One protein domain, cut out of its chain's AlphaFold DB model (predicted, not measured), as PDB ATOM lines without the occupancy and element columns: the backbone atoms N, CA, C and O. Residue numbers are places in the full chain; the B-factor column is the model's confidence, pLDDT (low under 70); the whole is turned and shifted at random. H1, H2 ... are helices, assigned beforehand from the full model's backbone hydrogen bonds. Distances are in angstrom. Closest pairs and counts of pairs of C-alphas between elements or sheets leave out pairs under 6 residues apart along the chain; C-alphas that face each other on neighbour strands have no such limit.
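This is residues 22 to 145 of the 323 residues of an uncharacterized protein of Trametes coccinea BRFM310 (UniProt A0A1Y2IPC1). A long, loose rod of helices and looped chain: the helical hairpin H2 and H3 lies toward one end, where the loop of residues 65 to 88 reaches farthest, and H1 and H4 meet crosswise toward the other, with the small H5 and H6 at that tip. Three long loops each hold a short antiparallel pairing: residues 37 to 38 with 47 to 48, 74 to 75 with 85 to 86, and 106 to 107 with 116 to 117. The printed part has 124 residues with six helices, H1 to H6 in chain order, and no named strand; the class is all helix, though only 51 residues are in named elements. It is loose, with a radius of gyration of the C-alphas of 17.1 A and spans of 56 by 26 by 23 A.

Find C-alpha 22 at (-45.539, -6.009, -7.025); from there H1 runs to residue 30, 12.7 A. H2, residues 51 to 64, begins at (-39.068, 3.634, -17.382) and is 20.2 A long. Next come H3, residues 89 to 99, 15.1 A; H4, 124 to 131, 10.3 A; H5, 133 to 136; and H6, 141 to 145, ending at (-31.609, 5.122, 1.914).

Start at Lys 29: its C-alpha is 5.0 A from that of Trp 51, the closest of H1 and H2, which touch through residues 51 to 53 of H2 alone, only just about perpendicular at 73 degrees. H2 and H3 touch as a hairpin, closest at C-alphas 59 and 93, 6.2 A, opposite ways at a shallow tilt of 34 degrees, only just short of steep. H1 and H4 touch at 81 degrees, about perpendicular, closest at C-alphas 24 and 125, 6.5 A. The helix packing is only just mostly crossed, with 1 of these 3 pairs at a shallow tilt. H4 and H5 are close but not clearly touching, C-alphas 129 and 136 being closest at 7.3 A; so are H5 and H6, at C-alphas 135 and 143, 6.0 A. H3 and H4 are apart. Every O i to N i+4 pair is within hydrogen-bond range in H1, H2, H3 and H4; H6 has 0 of 1, but 2 of 2 O i to N i+3 pairs, and H5 is too short for an i+4 pair.

Look to Asn 70 and Glu 134 for the two C-alphas farthest apart, 56.3 A. The printed part has no cut; the links H1 to H2, H2 to H3 and H3 to H4 are long. Residues 137 to 142 stand free. Mean pLDDT of the printed part is 92.5, and residues 68 to 70 and 139 to 143 are under 70.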
ATOM      1  N   ILE A  22     -44.980  -7.022  -6.118       78.62
ATOM      2  CA  ILE A  22     -45.539  -6.009  -7.025       78.62
ATOM      3  C   ILE A  22     -44.873  -4.649  -6.774       78.62
ATOM      4  O   ILE A  22     -44.454  -3.986  -7.725       78.62
ATOM      5  N   ASP A  23     -44.691  -4.275  -5.504       89.94
ATOM      6  CA  ASP A  23     -44.053  -3.011  -5.132       89.94
ATOM      7  C   ASP A  23     -42.591  -2.960  -5.604       89.94
ATOM      8  O   ASP A  23     -42.125  -1.910  -6.043       89.94
ATOM      9  N   ILE A  24     -41.864  -4.088  -5.597       94.06
ATOM     10  CA  ILE A  24     -40.466  -4.148  -6.069       94.06
ATOM     11  C   ILE A  24     -40.373  -3.816  -7.562       94.06
ATOM     12  O   ILE A  24     -39.500  -3.051  -7.984       94.06
ATOM     13  N   VAL A  25     -41.264  -4.384  -8.378       95.62
ATOM     14  CA  VAL A  25     -41.279  -4.128  -9.826       95.62
ATOM     15  C   VAL A  25     -41.650  -2.676 -10.112       95.62
ATOM     16  O   VAL A  25     -41.053  -2.049 -10.990       95.62
ATOM     17  N   ASP A  26     -42.603  -2.119  -9.372       93.94
ATOM     18  CA  ASP A  26     -43.002  -0.726  -9.553       93.94
ATOM     19  C   ASP A  26     -41.917   0.255  -9.079       93.94
ATOM     20  O   ASP A  26     -41.641   1.233  -9.778       93.94
ATOM     21  N   LEU A  27     -41.192  -0.057  -7.998       94.06
ATOM     22  CA  LEU A  27     -39.988   0.679  -7.595       94.06
ATOM     23  C   LEU A  27     -38.912   0.654  -8.686       94.06
ATOM     24  O   LEU A  27     -38.309   1.684  -8.981       94.06
ATOM     25  N   ALA A  28     -38.692  -0.493  -9.331       96.31
ATOM     26  CA  ALA A  28     -37.728  -0.605 -10.425       96.31
ATOM     27  C   ALA A  28     -38.112   0.229 -11.658       96.31
ATOM     28  O   ALA A  28     -37.235   0.769 -12.329       96.31
ATOM     29  N   LYS A  29     -39.411   0.381 -11.950       96.44
ATOM     30  CA  LYS A  29     -39.893   1.256 -13.038       96.44
ATOM     31  C   LYS A  29     -39.700   2.745 -12.738       96.44
ATOM     32  O   LYS A  29     -39.544   3.537 -13.671       96.44
ATOM     33  N   GLU A  30     -39.742   3.126 -11.464       95.94
ATOM     34  CA  GLU A  30     -39.527   4.501 -10.989       95.94
ATOM     35  C   GLU A  30     -38.039   4.834 -10.781       95.94
ATOM     36  O   GLU A  30     -37.671   6.011 -10.741       95.94
ATOM     37  N   ALA A  31     -37.178   3.822 -10.650       96.12
ATOM     38  CA  ALA A  31     -35.749   3.999 -10.429       96.12
ATOM     39  C   ALA A  31     -35.071   4.732 -11.595       96.12
ATOM     40  O   ALA A  31     -35.311   4.458 -12.776       96.12
ATOM     41  N   ILE A  32     -34.184   5.670 -11.256       96.00
ATOM     42  CA  ILE A  32     -33.419   6.430 -12.241       96.00
ATOM     43  C   ILE A  32     -32.355   5.530 -12.882       96.00
ATOM     44  O   ILE A  32     -31.533   4.895 -12.213       96.00
ATOM     45  N   HIS A  33     -32.360   5.494 -14.210       95.44
ATOM     46  CA  HIS A  33     -31.347   4.837 -15.015       95.44
ATOM     47  C   HIS A  33     -30.066   5.671 -15.054       95.44
ATOM     48  O   HIS A  33     -30.097   6.894 -15.164       95.44
ATOM     49  N   VAL A  34     -28.925   4.979 -15.036       94.12
ATOM     50  CA  VAL A  34     -27.606   5.606 -15.228       94.12
ATOM     51  C   VAL A  34     -27.475   6.151 -16.651       94.12
ATOM     52  O   VAL A  34     -26.953   7.242 -16.856       94.12
ATOM     53  N   ASN A  35     -27.997   5.403 -17.625       95.69
ATOM     54  CA  ASN A  35     -28.038   5.812 -19.023       95.69
ATOM     55  C   ASN A  35     -29.427   6.374 -19.349       95.69
ATOM     56  O   ASN A  35     -30.418   5.699 -19.054       95.69
ATOM     57  N   PRO A  36     -29.526   7.559 -19.971       95.81
ATOM     58  CA  PRO A  36     -30.814   8.114 -20.350       95.81
ATOM     59  C   PRO A  36     -31.511   7.210 -21.373       95.81
ATOM     60  O   PRO A  36     -30.902   6.722 -22.325       95.81
ATOM     61  N   LEU A  37     -32.808   7.008 -21.172       97.06
ATOM     62  CA  LEU A  37     -33.706   6.370 -22.121       97.06
ATOM     63  C   LEU A  37     -34.102   7.394 -23.184       97.06
ATOM     64  O   LEU A  37     -34.543   8.493 -22.852       97.06
ATOM     65  N   ILE A  38     -33.947   7.045 -24.457       97.75
ATOM     66  CA  ILE A  38     -34.258   7.937 -25.577       97.75
ATOM     67  C   ILE A  38     -35.636   7.568 -26.131       97.75
ATOM     68  O   ILE A  38     -35.948   6.392 -26.315       97.75
ATOM     69  N   CYS A  39     -36.476   8.571 -26.372       98.06
ATOM     70  CA  CYS A  39     -37.763   8.392 -27.030       98.06
ATOM     71  C   CYS A  39     -37.582   8.214 -28.544       98.06
ATOM     72  O   CYS A  39     -37.157   9.139 -29.239       98.06
ATOM     73  N   ASP A  40     -37.990   7.050 -29.052       97.25
ATOM     74  CA  ASP A  40     -37.934   6.691 -30.477       97.25
ATOM     75  C   ASP A  40     -39.241   7.000 -31.240       97.25
ATOM     76  O   ASP A  40     -39.477   6.475 -32.332       97.25
ATOM     77  N   TRP A  41     -40.129   7.820 -30.666       97.69
ATOM     78  CA  TRP A  41     -41.389   8.204 -31.303       97.69
ATOM     79  C   TRP A  41     -41.153   9.241 -32.408       97.69
ATOM     80  O   TRP A  41     -40.887  10.412 -32.126       97.69
ATOM     81  N   GLY A  42     -41.261   8.833 -33.676       95.25
ATOM     82  CA  GLY A  42     -41.076   9.716 -34.827       95.25
ATOM     83  C   GLY A  42     -39.722  10.439 -34.808       95.25
ATOM     84  O   GLY A  42     -38.685   9.826 -35.066       95.25
ATOM     85  N   GLN A  43     -39.750  11.749 -34.530       96.12
ATOM     86  CA  GLN A  43     -38.577  12.632 -34.428       96.12
ATOM     87  C   GLN A  43     -38.413  13.265 -33.029       96.12
ATOM     88  O   GLN A  43     -37.790  14.316 -32.903       96.12
ATOM     89  N   CYS A  44     -39.005  12.688 -31.976       96.50
ATOM     90  CA  CYS A  44     -39.007  13.306 -30.647       96.50
ATOM     91  C   CYS A  44     -37.609  13.378 -30.002       96.50
ATOM     92  O   CYS A  44     -37.209  14.440 -29.528       96.50
ATOM     93  N   TYR A  45     -36.866  12.266 -29.968       95.56
ATOM     94  CA  TYR A  45     -35.521  12.156 -29.375       95.56
ATOM     95  C   TYR A  45     -35.386  12.679 -27.928       95.56
ATOM     96  O   TYR A  45     -34.280  12.992 -27.477       95.56
ATOM     97  N   ALA A  46     -36.488  12.776 -27.176       97.50
ATOM     98  CA  ALA A  46     -36.455  13.196 -25.781       97.50
ATOM     99  C   ALA A  46     -35.631  12.213 -24.937       97.50
ATOM    100  O   ALA A  46     -35.769  10.998 -25.076       97.50
ATOM    101  N   GLN A  47     -34.789  12.744 -24.049       97.81
ATOM    102  CA  GLN A  47     -34.003  11.955 -23.101       97.81
ATOM    103  C   GLN A  47     -34.695  11.935 -21.744       97.81
ATOM    104  O   GLN A  47     -35.015  12.977 -21.172       97.81
ATOM    105  N   LEU A  48     -34.936  10.735 -21.236       97.00
ATOM    106  CA  LEU A  48     -35.738  10.469 -20.053       97.00
ATOM    107  C   LEU A  48     -34.951   9.564 -19.111       97.00
ATOM    108  O   LEU A  48     -34.097   8.789 -19.527       97.00
ATOM    109  N   ASN A  49     -35.207   9.682 -17.819       96.56
ATOM    110  CA  ASN A  49     -34.352   9.086 -16.797       96.56
ATOM    111  C   ASN A  49     -34.933   7.831 -16.137       96.56
ATOM    112  O   ASN A  49     -34.221   7.193 -15.376       96.56
ATOM    113  N   SER A  50     -36.191   7.465 -16.387       97.06
ATOM    114  CA  SER A  50     -36.817   6.273 -15.803       97.06
ATOM    115  C   SER A  50     -37.788   5.631 -16.786       97.06
ATOM    116  O   SER A  50     -38.289   6.287 -17.706       97.06
ATOM    117  N   TRP A  51     -38.088   4.352 -16.572       97.19
ATOM    118  CA  TRP A  51     -39.068   3.634 -17.382       97.19
ATOM    119  C   TRP A  51     -40.447   4.298 -17.299       97.19
ATOM    120  O   TRP A  51     -41.101   4.503 -18.322       97.19
ATOM    121  N   LYS A  52     -40.866   4.722 -16.096       97.06
ATOM    122  CA  LYS A  52     -42.163   5.378 -15.897       97.06
ATOM    123  C   LYS A  52     -42.258   6.727 -16.612       97.06
ATOM    124  O   LYS A  52     -43.284   6.997 -17.234       97.06
ATOM    125  N   THR A  53     -41.199   7.552 -16.586       96.94
ATOM    126  CA  THR A  53     -41.180   8.814 -17.358       96.94
ATOM    127  C   THR A  53     -41.389   8.556 -18.841       96.94
ATOM    128  O   THR A  53     -42.119   9.300 -19.492       96.94
ATOM    129  N   LEU A  54     -40.745   7.520 -19.380       97.75
ATOM    130  CA  LEU A  54     -40.879   7.168 -20.786       97.75
ATOM    131  C   LEU A  54     -42.263   6.629 -21.126       97.75
ATOM    132  O   LEU A  54     -42.805   7.018 -22.156       97.75
ATOM    133  N   GLN A  55     -42.862   5.817 -20.256       97.88
ATOM    134  CA  GLN A  55     -44.247   5.387 -20.425       97.88
ATOM    135  C   GLN A  55     -45.197   6.586 -20.518       97.88
ATOM    136  O   GLN A  55     -45.921   6.728 -21.500       97.88
ATOM    137  N   GLU A  56     -45.157   7.473 -19.519       97.50
ATOM    138  CA  GLU A  56     -46.007   8.667 -19.465       97.50
ATOM    139  C   GLU A  56     -45.803   9.548 -20.710       97.50
ATOM    140  O   GLU A  56     -46.768  10.029 -21.301       97.50
ATOM    141  N   HIS A  57     -44.554   9.719 -21.146       97.94
ATOM    142  CA  HIS A  57     -44.206  10.497 -22.332       97.94
ATOM    143  C   HIS A  57     -44.727   9.875 -23.641       97.94
ATOM    144  O   HIS A  57     -45.313  10.574 -24.466       97.94
ATOM    145  N   LEU A  58     -44.585   8.561 -23.831       98.00
ATOM    146  CA  LEU A  58     -45.133   7.872 -25.005       98.00
ATOM    147  C   LEU A  58     -46.667   7.895 -25.013       98.00
ATOM    148  O   LEU A  58     -47.286   8.065 -26.062       98.00
ATOM    149  N   HIS A  59     -47.302   7.786 -23.845       97.62
ATOM    150  CA  HIS A  59     -48.755   7.915 -23.731       97.62
ATOM    151  C   HIS A  59     -49.231   9.332 -24.081       97.62
ATOM    152  O   HIS A  59     -50.285   9.470 -24.701       97.62
ATOM    153  N   GLN A  60     -48.459  10.377 -23.758       97.25
ATOM    154  CA  GLN A  60     -48.751  11.748 -24.202       97.25
ATOM    155  C   GLN A  60     -48.701  11.875 -25.726       97.25
ATOM    156  O   GLN A  60     -49.590  12.498 -26.301       97.25
ATOM    157  N   HIS A  61     -47.733  11.238 -26.391       97.06
ATOM    158  CA  HIS A  61     -47.722  11.190 -27.853       97.06
ATOM    159  C   HIS A  61     -48.983  10.538 -28.420       97.06
ATOM    160  O   HIS A  61     -49.564  11.067 -29.361       97.06
ATOM    161  N   CYS A  62     -49.458   9.451 -27.810       95.75
ATOM    162  CA  CYS A  62     -50.701   8.802 -28.232       95.75
ATOM    163  C   CYS A  62     -51.923   9.711 -28.080       95.75
ATOM    164  O   CYS A  62     -52.818   9.671 -28.912       95.75
ATOM    165  N   GLN A  63     -51.972  10.525 -27.023       95.00
ATOM    166  CA  GLN A  63     -53.064  11.476 -26.792       95.00
ATOM    167  C   GLN A  63     -53.029  12.667 -27.757       95.00
ATOM    168  O   GLN A  63     -54.068  13.259 -28.029       95.00
ATOM    169  N   GLN A  64     -51.838  13.031 -28.238       93.94
ATOM    170  CA  GLN A  64     -51.630  14.101 -29.217       93.94
ATOM    171  C   GLN A  64     -51.833  13.640 -30.659       93.94
ATOM    172  O   GLN A  64     -51.879  14.486 -31.550       93.94
ATOM    173  N   LEU A  65     -51.938  12.330 -30.906       91.44
ATOM    174  CA  LEU A  65     -52.355  11.831 -32.207       91.44
ATOM    175  C   LEU A  65     -53.779  12.321 -32.463       91.44
ATOM    176  O   LEU A  65     -54.750  11.814 -31.902       91.44
ATOM    177  N   GLU A  66     -53.895  13.322 -33.326       80.44
ATOM    178  CA  GLU A  66     -55.168  13.629 -33.952       80.44
ATOM    179  C   GLU A  66     -55.605  12.396 -34.745       80.44
ATOM    180  O   GLU A  66     -54.774  11.711 -35.350       80.44
ATOM    181  N   LEU A  67     -56.907  12.094 -34.725       74.62
ATOM    182  CA  LEU A  67     -57.498  11.103 -35.618       74.62
ATOM    183  C   LEU A  67     -57.291  11.613 -37.043       74.62
ATOM    184  O   LEU A  67     -58.108  12.366 -37.575       74.62
ATOM    185  N   THR A  68     -56.154  11.255 -37.636       62.53
ATOM    186  CA  THR A  68     -55.827  11.598 -39.008       62.53
ATOM    187  C   THR A  68     -56.968  11.101 -39.880       62.53
ATOM    188  O   THR A  68     -57.466   9.984 -39.729       62.53
ATOM    189  N   SER A  69     -57.442  11.978 -40.765       50.78
ATOM    190  CA  SER A  69     -58.738  11.879 -41.450       50.78
ATOM    191  C   SER A  69     -58.892  10.677 -42.399       50.78
ATOM    192  O   SER A  69     -59.903  10.555 -43.084       50.78
ATOM    193  N   ASN A  70     -57.929   9.756 -42.411       57.91
ATOM    194  CA  ASN A  70     -57.922   8.537 -43.204       57.91
ATOM    195  C   ASN A  70     -58.367   7.339 -42.351       57.91
ATOM    196  O   ASN A  70     -57.570   6.491 -41.962       57.91
ATOM    197  N   GLY A  71     -59.668   7.266 -42.064       74.75
ATOM    198  CA  GLY A  71     -60.300   6.027 -41.590       74.75
ATOM    199  C   GLY A  71     -60.240   5.752 -40.084       74.75
ATOM    200  O   GLY A  71     -60.571   4.644 -39.675       74.75
ATOM    201  N   GLY A  72     -59.855   6.731 -39.255       87.81
ATOM    202  CA  GLY A  72     -59.968   6.634 -37.792       87.81
ATOM    203  C   GLY A  72     -59.010   5.638 -37.126       87.81
ATOM    204  O   GLY A  72     -59.212   5.292 -35.966       87.81
ATOM    205  N   LEU A  73     -57.983   5.174 -37.842       93.69
ATOM    206  CA  LEU A  73     -56.923   4.334 -37.284       93.69
ATOM    207  C   LEU A  73     -55.805   5.205 -36.706       93.69
ATOM    208  O   LEU A  73     -55.356   6.157 -37.340       93.69
ATOM    209  N   LEU A  74     -55.328   4.847 -35.517       94.62
ATOM    210  CA  LEU A  74     -54.172   5.459 -34.870       94.62
ATOM    211  C   LEU A  74     -52.898   4.734 -35.323       94.62
ATOM    212  O   LEU A  74     -52.832   3.509 -35.225       94.62
ATOM    213  N   GLU A  75     -51.886   5.471 -35.788       95.50
ATOM    214  CA  GLU A  75     -50.597   4.907 -36.220       95.50
ATOM    215  C   GLU A  75     -49.507   5.053 -35.139       95.50
ATOM    216  O   GLU A  75     -49.275   6.131 -34.593       95.50
ATOM    217  N   CYS A  76     -48.809   3.959 -34.839       97.12
ATOM    218  CA  CYS A  76     -47.643   3.919 -33.972       97.12
ATOM    219  C   CYS A  76     -46.418   4.392 -34.759       97.12
ATOM    220  O   CYS A  76     -45.960   3.726 -35.691       97.12
ATOM    221  N   MET A  77     -45.848   5.518 -34.337       97.12
ATOM    222  CA  MET A  77     -44.733   6.177 -35.028       97.12
ATOM    223  C   MET A  77     -43.348   5.700 -34.564       97.12
ATOM    224  O   MET A  77     -42.342   6.348 -34.855       97.12
ATOM    225  N   ILE A  78     -43.266   4.592 -33.821       97.06
ATOM    226  CA  ILE A  78     -41.982   4.037 -33.380       97.06
ATOM    227  C   ILE A  78     -41.327   3.269 -34.531       97.06
ATOM    228  O   ILE A  78     -41.938   2.416 -35.187       97.06
ATOM    229  N   HIS A  79     -40.045   3.552 -34.765       95.12
ATOM    230  CA  HIS A  79     -39.274   2.949 -35.851       95.12
ATOM    231  C   HIS A  79     -39.303   1.419 -35.797       95.12
ATOM    232  O   HIS A  79     -39.097   0.800 -34.753       95.12
ATOM    233  N   LYS A  80     -39.517   0.798 -36.963       94.19
ATOM    234  CA  LYS A  80     -39.565  -0.667 -37.138       94.19
ATOM    235  C   LYS A  80     -40.660  -1.368 -36.314       94.19
ATOM    236  O   LYS A  80     -40.550  -2.567 -36.060       94.19
ATOM    237  N   CYS A  81     -41.725  -0.665 -35.921       97.06
ATOM    238  CA  CYS A  81     -42.898  -1.324 -35.357       97.06
ATOM    239  C   CYS A  81     -43.635  -2.147 -36.431       97.06
ATOM    240  O   CYS A  81     -43.905  -1.645 -37.528       97.06
ATOM    241  N   SER A  82     -43.940  -3.413 -36.115       95.81
ATOM    242  CA  SER A  82     -44.707  -4.326 -36.977       95.81
ATOM    243  C   SER A  82     -46.224  -4.171 -36.816       95.81
ATOM    244  O   SER A  82     -46.957  -4.435 -37.760       95.81
ATOM    245  N   GLY A  83     -46.701  -3.740 -35.645       94.62
ATOM    246  CA  GLY A  83     -48.120  -3.507 -35.364       94.62
ATOM    247  C   GLY A  83     -48.408  -2.016 -35.337       94.62
ATOM    248  O   GLY A  83     -48.508  -1.449 -34.264       94.62
ATOM    249  N   ARG A  84     -48.443  -1.368 -36.504       94.75
ATOM    250  CA  ARG A  84     -48.522   0.099 -36.557       94.75
ATOM    251  C   ARG A  84     -49.918   0.652 -36.320       94.75
ATOM    252  O   ARG A  84     -50.032   1.712 -35.733       94.75
ATOM    253  N   PHE A  85     -50.963  -0.013 -36.793       95.56
ATOM    254  CA  PHE A  85     -52.306   0.568 -36.817       95.56
ATOM    255  C   PHE A  85     -53.185  -0.003 -35.705       95.56
ATOM    256  O   PHE A  85     -53.251  -1.219 -35.531       95.56
ATOM    257  N   HIS A  86     -53.884   0.879 -34.987       95.81
ATOM    258  CA  HIS A  86     -54.769   0.544 -33.870       95.81
ATOM    259  C   HIS A  86     -56.117   1.255 -33.997       95.81
ATOM    260  O   HIS A  86     -56.190   2.383 -34.477       95.81
ATOM    261  N   HIS A  87     -57.190   0.609 -33.540       94.00
ATOM    262  CA  HIS A  87     -58.549   1.155 -33.632       94.00
ATOM    263  C   HIS A  87     -58.894   2.130 -32.506       94.00
ATOM    264  O   HIS A  87     -59.783   2.962 -32.665       94.00
ATOM    265  N   ASN A  88     -58.237   2.011 -31.354       95.19
ATOM    266  CA  ASN A  88     -58.540   2.833 -30.193       95.19
ATOM    267  C   ASN A  88     -57.260   3.229 -29.433       95.19
ATOM    268  O   ASN A  88     -56.197   2.622 -29.588       95.19
ATOM    269  N   LEU A  89     -57.371   4.279 -28.614       95.69
ATOM    270  CA  LEU A  89     -56.253   4.819 -27.836       95.69
ATOM    271  C   LEU A  89     -55.725   3.819 -26.793       95.69
ATOM    272  O   LEU A  89     -54.521   3.771 -26.554       95.69
ATOM    273  N   GLY A  90     -56.609   3.023 -26.186       97.06
ATOM    274  CA  GLY A  90     -56.243   2.015 -25.190       97.06
ATOM    275  C   GLY A  90     -55.385   0.894 -25.780       97.06
ATOM    276  O   GLY A  90     -54.345   0.571 -25.218       97.06
ATOM    277  N   ASP A  91     -55.755   0.375 -26.950       97.06
ATOM    278  CA  ASP A  91     -55.022  -0.637 -27.710       97.06
ATOM    279  C   ASP A  91     -53.641  -0.116 -28.102       97.06
ATOM    280  O   ASP A  91     -52.666  -0.857 -28.013       97.06
ATOM    281  N   MET A  92     -53.536   1.157 -28.503       97.31
ATOM    282  CA  MET A  92     -52.255   1.801 -28.810       97.31
ATOM    283  C   MET A  92     -51.362   1.895 -27.562       97.31
ATOM    284  O   MET A  92     -50.185   1.540 -27.606       97.31
ATOM    285  N   GLN A  93     -51.912   2.345 -26.429       97.50
ATOM    286  CA  GLN A  93     -51.171   2.432 -25.165       97.50
ATOM    287  C   GLN A  93     -50.718   1.048 -24.684       97.50
ATOM    288  O   GLN A  93     -49.546   0.855 -24.360       97.50
ATOM    289  N   GLN A  94     -51.615   0.060 -24.718       97.81
ATOM    290  CA  GLN A  94     -51.304  -1.324 -24.374       97.81
ATOM    291  C   GLN A  94     -50.253  -1.911 -25.323       97.81
ATOM    292  O   GLN A  94     -49.329  -2.599 -24.890       97.81
ATOM    293  N   HIS A  95     -50.356  -1.619 -26.620       97.75
ATOM    294  CA  HIS A  95     -49.370  -2.021 -27.612       97.75
ATOM    295  C   HIS A  95     -47.982  -1.463 -27.285       97.75
ATOM    296  O   HIS A  95     -47.007  -2.217 -27.332       97.75
ATOM    297  N   ILE A  96     -47.884  -0.185 -26.914       97.75
ATOM    298  CA  ILE A  96     -46.622   0.446 -26.514       97.75
ATOM    299  C   ILE A  96     -46.033  -0.234 -25.285       97.75
ATOM    300  O   ILE A  96     -44.852  -0.600 -25.296       97.75
ATOM    301  N   ASP A  97     -46.857  -0.463 -24.265       96.62
ATOM    302  CA  ASP A  97     -46.435  -1.103 -23.024       96.62
ATOM    303  C   ASP A  97     -45.884  -2.519 -23.287       96.62
ATOM    304  O   ASP A  97     -44.794  -2.876 -22.830       96.62
ATOM    305  N   LEU A  98     -46.587  -3.316 -24.101       95.62
ATOM    306  CA  LEU A  98     -46.235  -4.716 -24.362       95.62
ATOM    307  C   LEU A  98     -45.152  -4.909 -25.432       95.62
ATOM    308  O   LEU A  98     -44.391  -5.882 -25.361       95.62
ATOM    309  N   SER A  99     -45.065  -4.027 -26.429       96.38
ATOM    310  CA  SER A  99     -44.203  -4.217 -27.608       96.38
ATOM    311  C   SER A  99     -42.909  -3.419 -27.540       96.38
ATOM    312  O   SER A  99     -41.873  -3.913 -27.998       96.38
ATOM    313  N   HIS A 100     -42.961  -2.209 -26.979       96.56
ATOM    314  CA  HIS A 100     -41.845  -1.267 -26.968       96.56
ATOM    315  C   HIS A 100     -41.214  -1.170 -25.584       96.56
ATOM    316  O   HIS A 100     -40.033  -1.480 -25.428       96.56
ATOM    317  N   LEU A 101     -42.005  -0.841 -24.563       96.25
ATOM    318  CA  LEU A 101     -41.492  -0.685 -23.203       96.25
ATOM    319  C   LEU A 101     -41.025  -2.002 -22.579       96.25
ATOM    320  O   LEU A 101     -40.121  -1.993 -21.747       96.25
ATOM    321  N   SER A 102     -41.571  -3.140 -23.017       95.69
ATOM    322  CA  SER A 102     -41.136  -4.465 -22.556       95.69
ATOM    323  C   SER A 102     -39.703  -4.835 -22.977       95.69
ATOM    324  O   SER A 102     -39.130  -5.777 -22.431       95.69
ATOM    325  N   ARG A 103     -39.111  -4.107 -23.935       95.44
ATOM    326  CA  ARG A 103     -37.718  -4.295 -24.381       95.44
ATOM    327  C   ARG A 103     -36.713  -3.525 -23.529       95.44
ATOM    328  O   ARG A 103     -35.515  -3.769 -23.635       95.44
ATOM    329  N   ILE A 104     -37.189  -2.581 -22.723       96.25
ATOM    330  CA  ILE A 104     -36.344  -1.744 -21.882       96.25
ATOM    331  C   ILE A 104     -36.012  -2.529 -20.623       96.25
ATOM    332  O   ILE A 104     -36.903  -3.002 -19.922       96.25
ATOM    333  N   LEU A 105     -34.716  -2.672 -20.357       97.12
ATOM    334  CA  LEU A 105     -34.238  -3.378 -19.179       97.12
ATOM    335  C   LEU A 105     -34.522  -2.547 -17.930       97.12
ATOM    336  O   LEU A 105     -34.149  -1.378 -17.878       97.12
ATOM    337  N   LEU A 106     -35.141  -3.148 -16.921       97.25
ATOM    338  CA  LEU A 106     -35.405  -2.503 -15.641       97.25
ATOM    339  C   LEU A 106     -34.192  -2.670 -14.716       97.25
ATOM    340  O   LEU A 106     -33.734  -3.800 -14.523       97.25
ATOM    341  N   PRO A 107     -33.633  -1.594 -14.145       97.50
ATOM    342  CA  PRO A 107     -32.538  -1.710 -13.193       97.50
ATOM    343  C   PRO A 107     -33.033  -2.293 -11.867       97.50
ATOM    344  O   PRO A 107     -34.179  -2.076 -11.473       97.50
ATOM    345  N   CYS A 108     -32.156  -2.991 -11.141       97.75
ATOM    346  CA  CYS A 108     -32.428  -3.305  -9.742       97.75
ATOM    347  C   CYS A 108     -32.654  -1.994  -8.962       97.75
ATOM    348  O   CYS A 108     -31.828  -1.082  -9.081       97.75
ATOM    349  N   PRO A 109     -33.729  -1.874  -8.164       96.31
ATOM    350  CA  PRO A 109     -33.988  -0.658  -7.405       96.31
ATOM    351  C   PRO A 109     -33.055  -0.505  -6.199       96.31
ATOM    352  O   PRO A 109     -33.027   0.572  -5.619       96.31
ATOM    353  N   ALA A 110     -32.275  -1.524  -5.821       96.12
ATOM    354  CA  ALA A 110     -31.267  -1.401  -4.772       96.12
ATOM    355  C   ALA A 110     -30.099  -0.509  -5.222       96.12
ATOM    356  O   ALA A 110     -29.623  -0.587  -6.364       96.12
ATOM    357  N   GLN A 111     -29.636   0.342  -4.312       95.75
ATOM    358  CA  GLN A 111     -28.481   1.200  -4.528       95.75
ATOM    359  C   GLN A 111     -27.233   0.350  -4.809       95.75
ATOM    360  O   GLN A 111     -27.068  -0.737  -4.261       95.75
ATOM    361  N   ASP A 112     -26.390   0.823  -5.728       95.06
ATOM    362  CA  ASP A 112     -25.126   0.193  -6.140       95.06
ATOM    363  C   ASP A 112     -25.223  -1.229  -6.733       95.06
ATOM    364  O   ASP A 112     -24.208  -1.804  -7.122       95.06
ATOM    365  N   CYS A 113     -26.425  -1.788  -6.912       97.25
ATOM    366  CA  CYS A 113     -26.603  -3.060  -7.609       97.25
ATOM    367  C   CYS A 113     -26.542  -2.850  -9.134       97.25
ATOM    368  O   CYS A 113     -27.398  -2.146  -9.675       97.25
ATOM    369  N   PRO A 114     -25.581  -3.440  -9.873       96.88
ATOM    370  CA  PRO A 114     -25.421  -3.201 -11.311       96.88
ATOM    371  C   PRO A 114     -26.371  -4.035 -12.185       96.88
ATOM    372  O   PRO A 114     -26.378  -3.869 -13.405       96.88
ATOM    373  N   LEU A 115     -27.143  -4.954 -11.594       97.75
ATOM    374  CA  LEU A 115     -27.975  -5.880 -12.354       97.75
ATOM    375  C   LEU A 115     -29.191  -5.183 -12.968       97.75
ATOM    376  O   LEU A 115     -29.799  -4.281 -12.388       97.75
ATOM    377  N   THR A 116     -29.542  -5.641 -14.166       97.44
ATOM    378  CA  THR A 116     -30.717  -5.193 -14.913       97.44
ATOM    379  C   THR A 116     -31.513  -6.409 -15.367       97.44
ATOM    380  O   THR A 116     -30.953  -7.482 -15.594       97.44
ATOM    381  N   PHE A 117     -32.825  -6.245 -15.477       97.19
ATOM    382  CA  PHE A 117     -33.776  -7.318 -15.725       97.19
ATOM    383  C   PHE A 117     -34.527  -7.055 -17.019       97.19
ATOM    384  O   PHE A 117     -34.913  -5.927 -17.314       97.19
ATOM    385  N   GLY A 118     -34.708  -8.111 -17.807       92.50
ATOM    386  CA  GLY A 118     -35.389  -8.040 -19.091       92.50
ATOM    387  C   GLY A 118     -36.910  -7.990 -18.976       92.50
ATOM    388  O   GLY A 118     -37.486  -7.563 -17.975       92.50
ATOM    389  N   ARG A 119     -37.556  -8.453 -20.050       84.06
ATOM    390  CA  ARG A 119     -39.006  -8.429 -20.262       84.06
ATOM    391  C   ARG A 119     -39.787  -8.804 -18.992       84.06
ATOM    392  O   ARG A 119     -39.546  -9.854 -18.402       84.06
ATOM    393  N   ASN A 120     -40.727  -7.937 -18.612       84.31
ATOM    394  CA  ASN A 120     -41.627  -8.080 -17.460       84.31
ATOM    395  C   ASN A 120     -40.947  -8.161 -16.080       84.31
ATOM    396  O   ASN A 120     -41.593  -8.581 -15.127       84.31
ATOM    397  N   ALA A 121     -39.674  -7.758 -15.952       92.88
ATOM    398  CA  ALA A 121     -38.931  -7.881 -14.694       92.88
ATOM    399  C   ALA A 121     -38.896  -9.328 -14.153       92.88
ATOM    400  O   ALA A 121     -38.824  -9.559 -12.945       92.88
ATOM    401  N   ASN A 122     -38.913 -10.325 -15.047       93.06
ATOM    402  CA  ASN A 122     -38.807 -11.724 -14.646       93.06
ATOM    403  C   ASN A 122     -37.511 -11.945 -13.848       93.06
ATOM    404  O   ASN A 122     -36.420 -11.605 -14.312       93.06
ATOM    405  N   GLY A 123     -37.638 -12.505 -12.645       95.56
ATOM    406  CA  GLY A 123     -36.518 -12.762 -11.737       95.56
ATOM    407  C   GLY A 123     -36.048 -11.557 -10.918       95.56
ATOM    408  O   GLY A 123     -35.231 -11.746 -10.020       95.56
ATOM    409  N   LEU A 124     -36.571 -10.345 -11.153       96.69
ATOM    410  CA  LEU A 124     -36.268  -9.191 -10.300       96.69
ATOM    411  C   LEU A 124     -36.724  -9.425  -8.846       96.69
ATOM    412  O   LEU A 124     -35.900  -9.205  -7.958       96.69
ATOM    413  N   PRO A 125     -37.956  -9.902  -8.561       96.44
ATOM    414  CA  PRO A 125     -38.371 -10.161  -7.180       96.44
ATOM    415  C   PRO A 125     -37.498 -11.214  -6.488       96.44
ATOM    416  O   PRO A 125     -37.075 -11.024  -5.351       96.44
ATOM    417  N   ASP A 126     -37.151 -12.299  -7.185       96.75
ATOM    418  CA  ASP A 126     -36.297 -13.363  -6.640       96.75
ATOM    419  C   ASP A 126     -34.871 -12.879  -6.367       96.75
ATOM    420  O   ASP A 126     -34.299 -13.161  -5.309       96.75
ATOM    421  N   HIS A 127     -34.305 -12.102  -7.293       97.56
ATOM    422  CA  HIS A 127     -33.026 -11.437  -7.090       97.56
ATOM    423  C   HIS A 127     -33.075 -10.514  -5.873       97.56
ATOM    424  O   HIS A 127     -32.209 -10.594  -5.007       97.56
ATOM    425  N   PHE A 128     -34.099  -9.668  -5.777       96.44
ATOM    426  CA  PHE A 128     -34.218  -8.710  -4.686       96.44
ATOM    427  C   PHE A 128     -34.361  -9.420  -3.332       96.44
ATOM    428  O   PHE A 128     -33.675  -9.073  -2.375       96.44
ATOM    429  N   ARG A 129     -35.154 -10.497  -3.260       95.25
ATOM    430  CA  ARG A 129     -35.301 -11.319  -2.046       95.25
ATOM    431  C   ARG A 129     -34.019 -12.023  -1.611       95.25
ATOM    432  O   ARG A 129     -33.807 -12.194  -0.412       95.25
ATOM    433  N   SER A 130     -33.195 -12.463  -2.560       96.94
ATOM    434  CA  SER A 130     -31.972 -13.225  -2.274       96.94
ATOM    435  C   SER A 130     -30.761 -12.335  -1.997       96.94
ATOM    436  O   SER A 130     -29.997 -12.625  -1.080       96.94
ATOM    437  N   MET A 131     -30.605 -11.253  -2.760       97.56
ATOM    438  CA  MET A 131     -29.423 -10.388  -2.730       97.56
ATOM    439  C   MET A 131     -29.613  -9.115  -1.906       97.56
ATOM    440  O   MET A 131     -28.617  -8.519  -1.514       97.56
ATOM    441  N   HIS A 132     -30.861  -8.707  -1.660       95.44
ATOM    442  CA  HIS A 132     -31.216  -7.468  -0.958       95.44
ATOM    443  C   HIS A 132     -32.216  -7.718   0.174       95.44
ATOM    444  O   HIS A 132     -33.114  -6.915   0.448       95.44
ATOM    445  N   ARG A 133     -32.083  -8.871   0.842       93.50
ATOM    446  CA  ARG A 133     -32.986  -9.297   1.916       93.50
ATOM    447  C   ARG A 133     -33.050  -8.259   3.038       93.50
ATOM    448  O   ARG A 133     -34.109  -8.053   3.620       93.50
ATOM    449  N   GLU A 134     -31.938  -7.597   3.325       92.50
ATOM    450  CA  GLU A 134     -31.815  -6.536   4.322       92.50
ATOM    451  C   GLU A 134     -32.709  -5.323   4.038       92.50
ATOM    452  O   GLU A 134     -33.190  -4.700   4.984       92.50
ATOM    453  N   LEU A 135     -32.987  -5.017   2.766       90.81
ATOM    454  CA  LEU A 135     -33.859  -3.904   2.386       90.81
ATOM    455  C   LEU A 135     -35.344  -4.243   2.573       90.81
ATOM    456  O   LEU A 135     -36.140  -3.348   2.836       90.81
ATOM    457  N   LEU A 136     -35.719  -5.526   2.490       88.00
ATOM    458  CA  LEU A 136     -37.106  -5.980   2.664       88.00
ATOM    459  C   LEU A 136     -37.577  -5.964   4.120       88.00
ATOM    460  O   LEU A 136     -38.756  -5.742   4.377       88.00
ATOM    461  N   HIS A 137     -36.674  -6.215   5.072       82.56
ATOM    462  CA  HIS A 137     -37.010  -6.280   6.505       82.56
ATOM    463  C   HIS A 137     -36.855  -4.935   7.223       82.56
ATOM    464  O   HIS A 137     -37.099  -4.843   8.429       82.56
ATOM    465  N   ARG A 138     -36.416  -3.886   6.518       82.25
ATOM    466  CA  ARG A 138     -36.185  -2.571   7.115       82.25
ATOM    467  C   ARG A 138     -37.493  -1.786   7.167       82.25
ATOM    468  O   ARG A 138     -37.826  -1.030   6.261       82.25
ATOM    469  N   ASN A 139     -38.228  -1.971   8.257       68.75
ATOM    470  CA  ASN A 139     -39.463  -1.240   8.522       68.75
ATOM    471  C   ASN A 139     -39.148   0.247   8.777       68.75
ATOM    472  O   ASN A 139     -38.486   0.578   9.760       68.75
ATOM    473  N   GLY A 140     -39.634   1.148   7.917       66.19
ATOM    474  CA  GLY A 140     -39.600   2.602   8.133       66.19
ATOM    475  C   GLY A 140     -38.857   3.413   7.063       66.19
ATOM    476  O   GLY A 140     -38.280   2.874   6.123       66.19
ATOM    477  N   SER A 141     -38.871   4.742   7.234       64.56
ATOM    478  CA  SER A 141     -38.271   5.737   6.319       64.56
ATOM    479  C   SER A 141     -36.783   5.477   6.020       64.56
ATOM    480  O   SER A 141     -36.301   5.746   4.922       64.56
ATOM    481  N   GLU A 142     -36.055   4.864   6.960       68.38
ATOM    482  CA  GLU A 142     -34.640   4.513   6.785       68.38
ATOM    483  C   GLU A 142     -34.382   3.413   5.741       68.38
ATOM    484  O   GLU A 142     -33.260   3.285   5.248       68.38
ATOM    485  N   GLY A 143     -35.397   2.613   5.388       67.44
ATOM    486  CA  GLY A 143     -35.296   1.591   4.338       67.44
ATOM    487  C   GLY A 143     -34.995   2.178   2.958       67.44
ATOM    488  O   GLY A 143     -34.341   1.543   2.133       67.44
ATOM    489  N   LEU A 144     -35.398   3.429   2.730       75.12
ATOM    490  CA  LEU A 144     -35.287   4.096   1.434       75.12
ATOM    491  C   LEU A 144     -33.863   4.556   1.116       75.12
ATOM    492  O   LEU A 144     -33.535   4.736  -0.053       75.12
ATOM    493  N   SER A 145     -33.001   4.714   2.125       82.75
ATOM    494  CA  SER A 145     -31.609   5.122   1.914       82.75
ATOM    495  C   SER A 145     -30.775   4.072   1.184       82.75
ATOM    496  O   SER A 145     -29.704   4.413   0.710       82.75
TER     497      SER A 145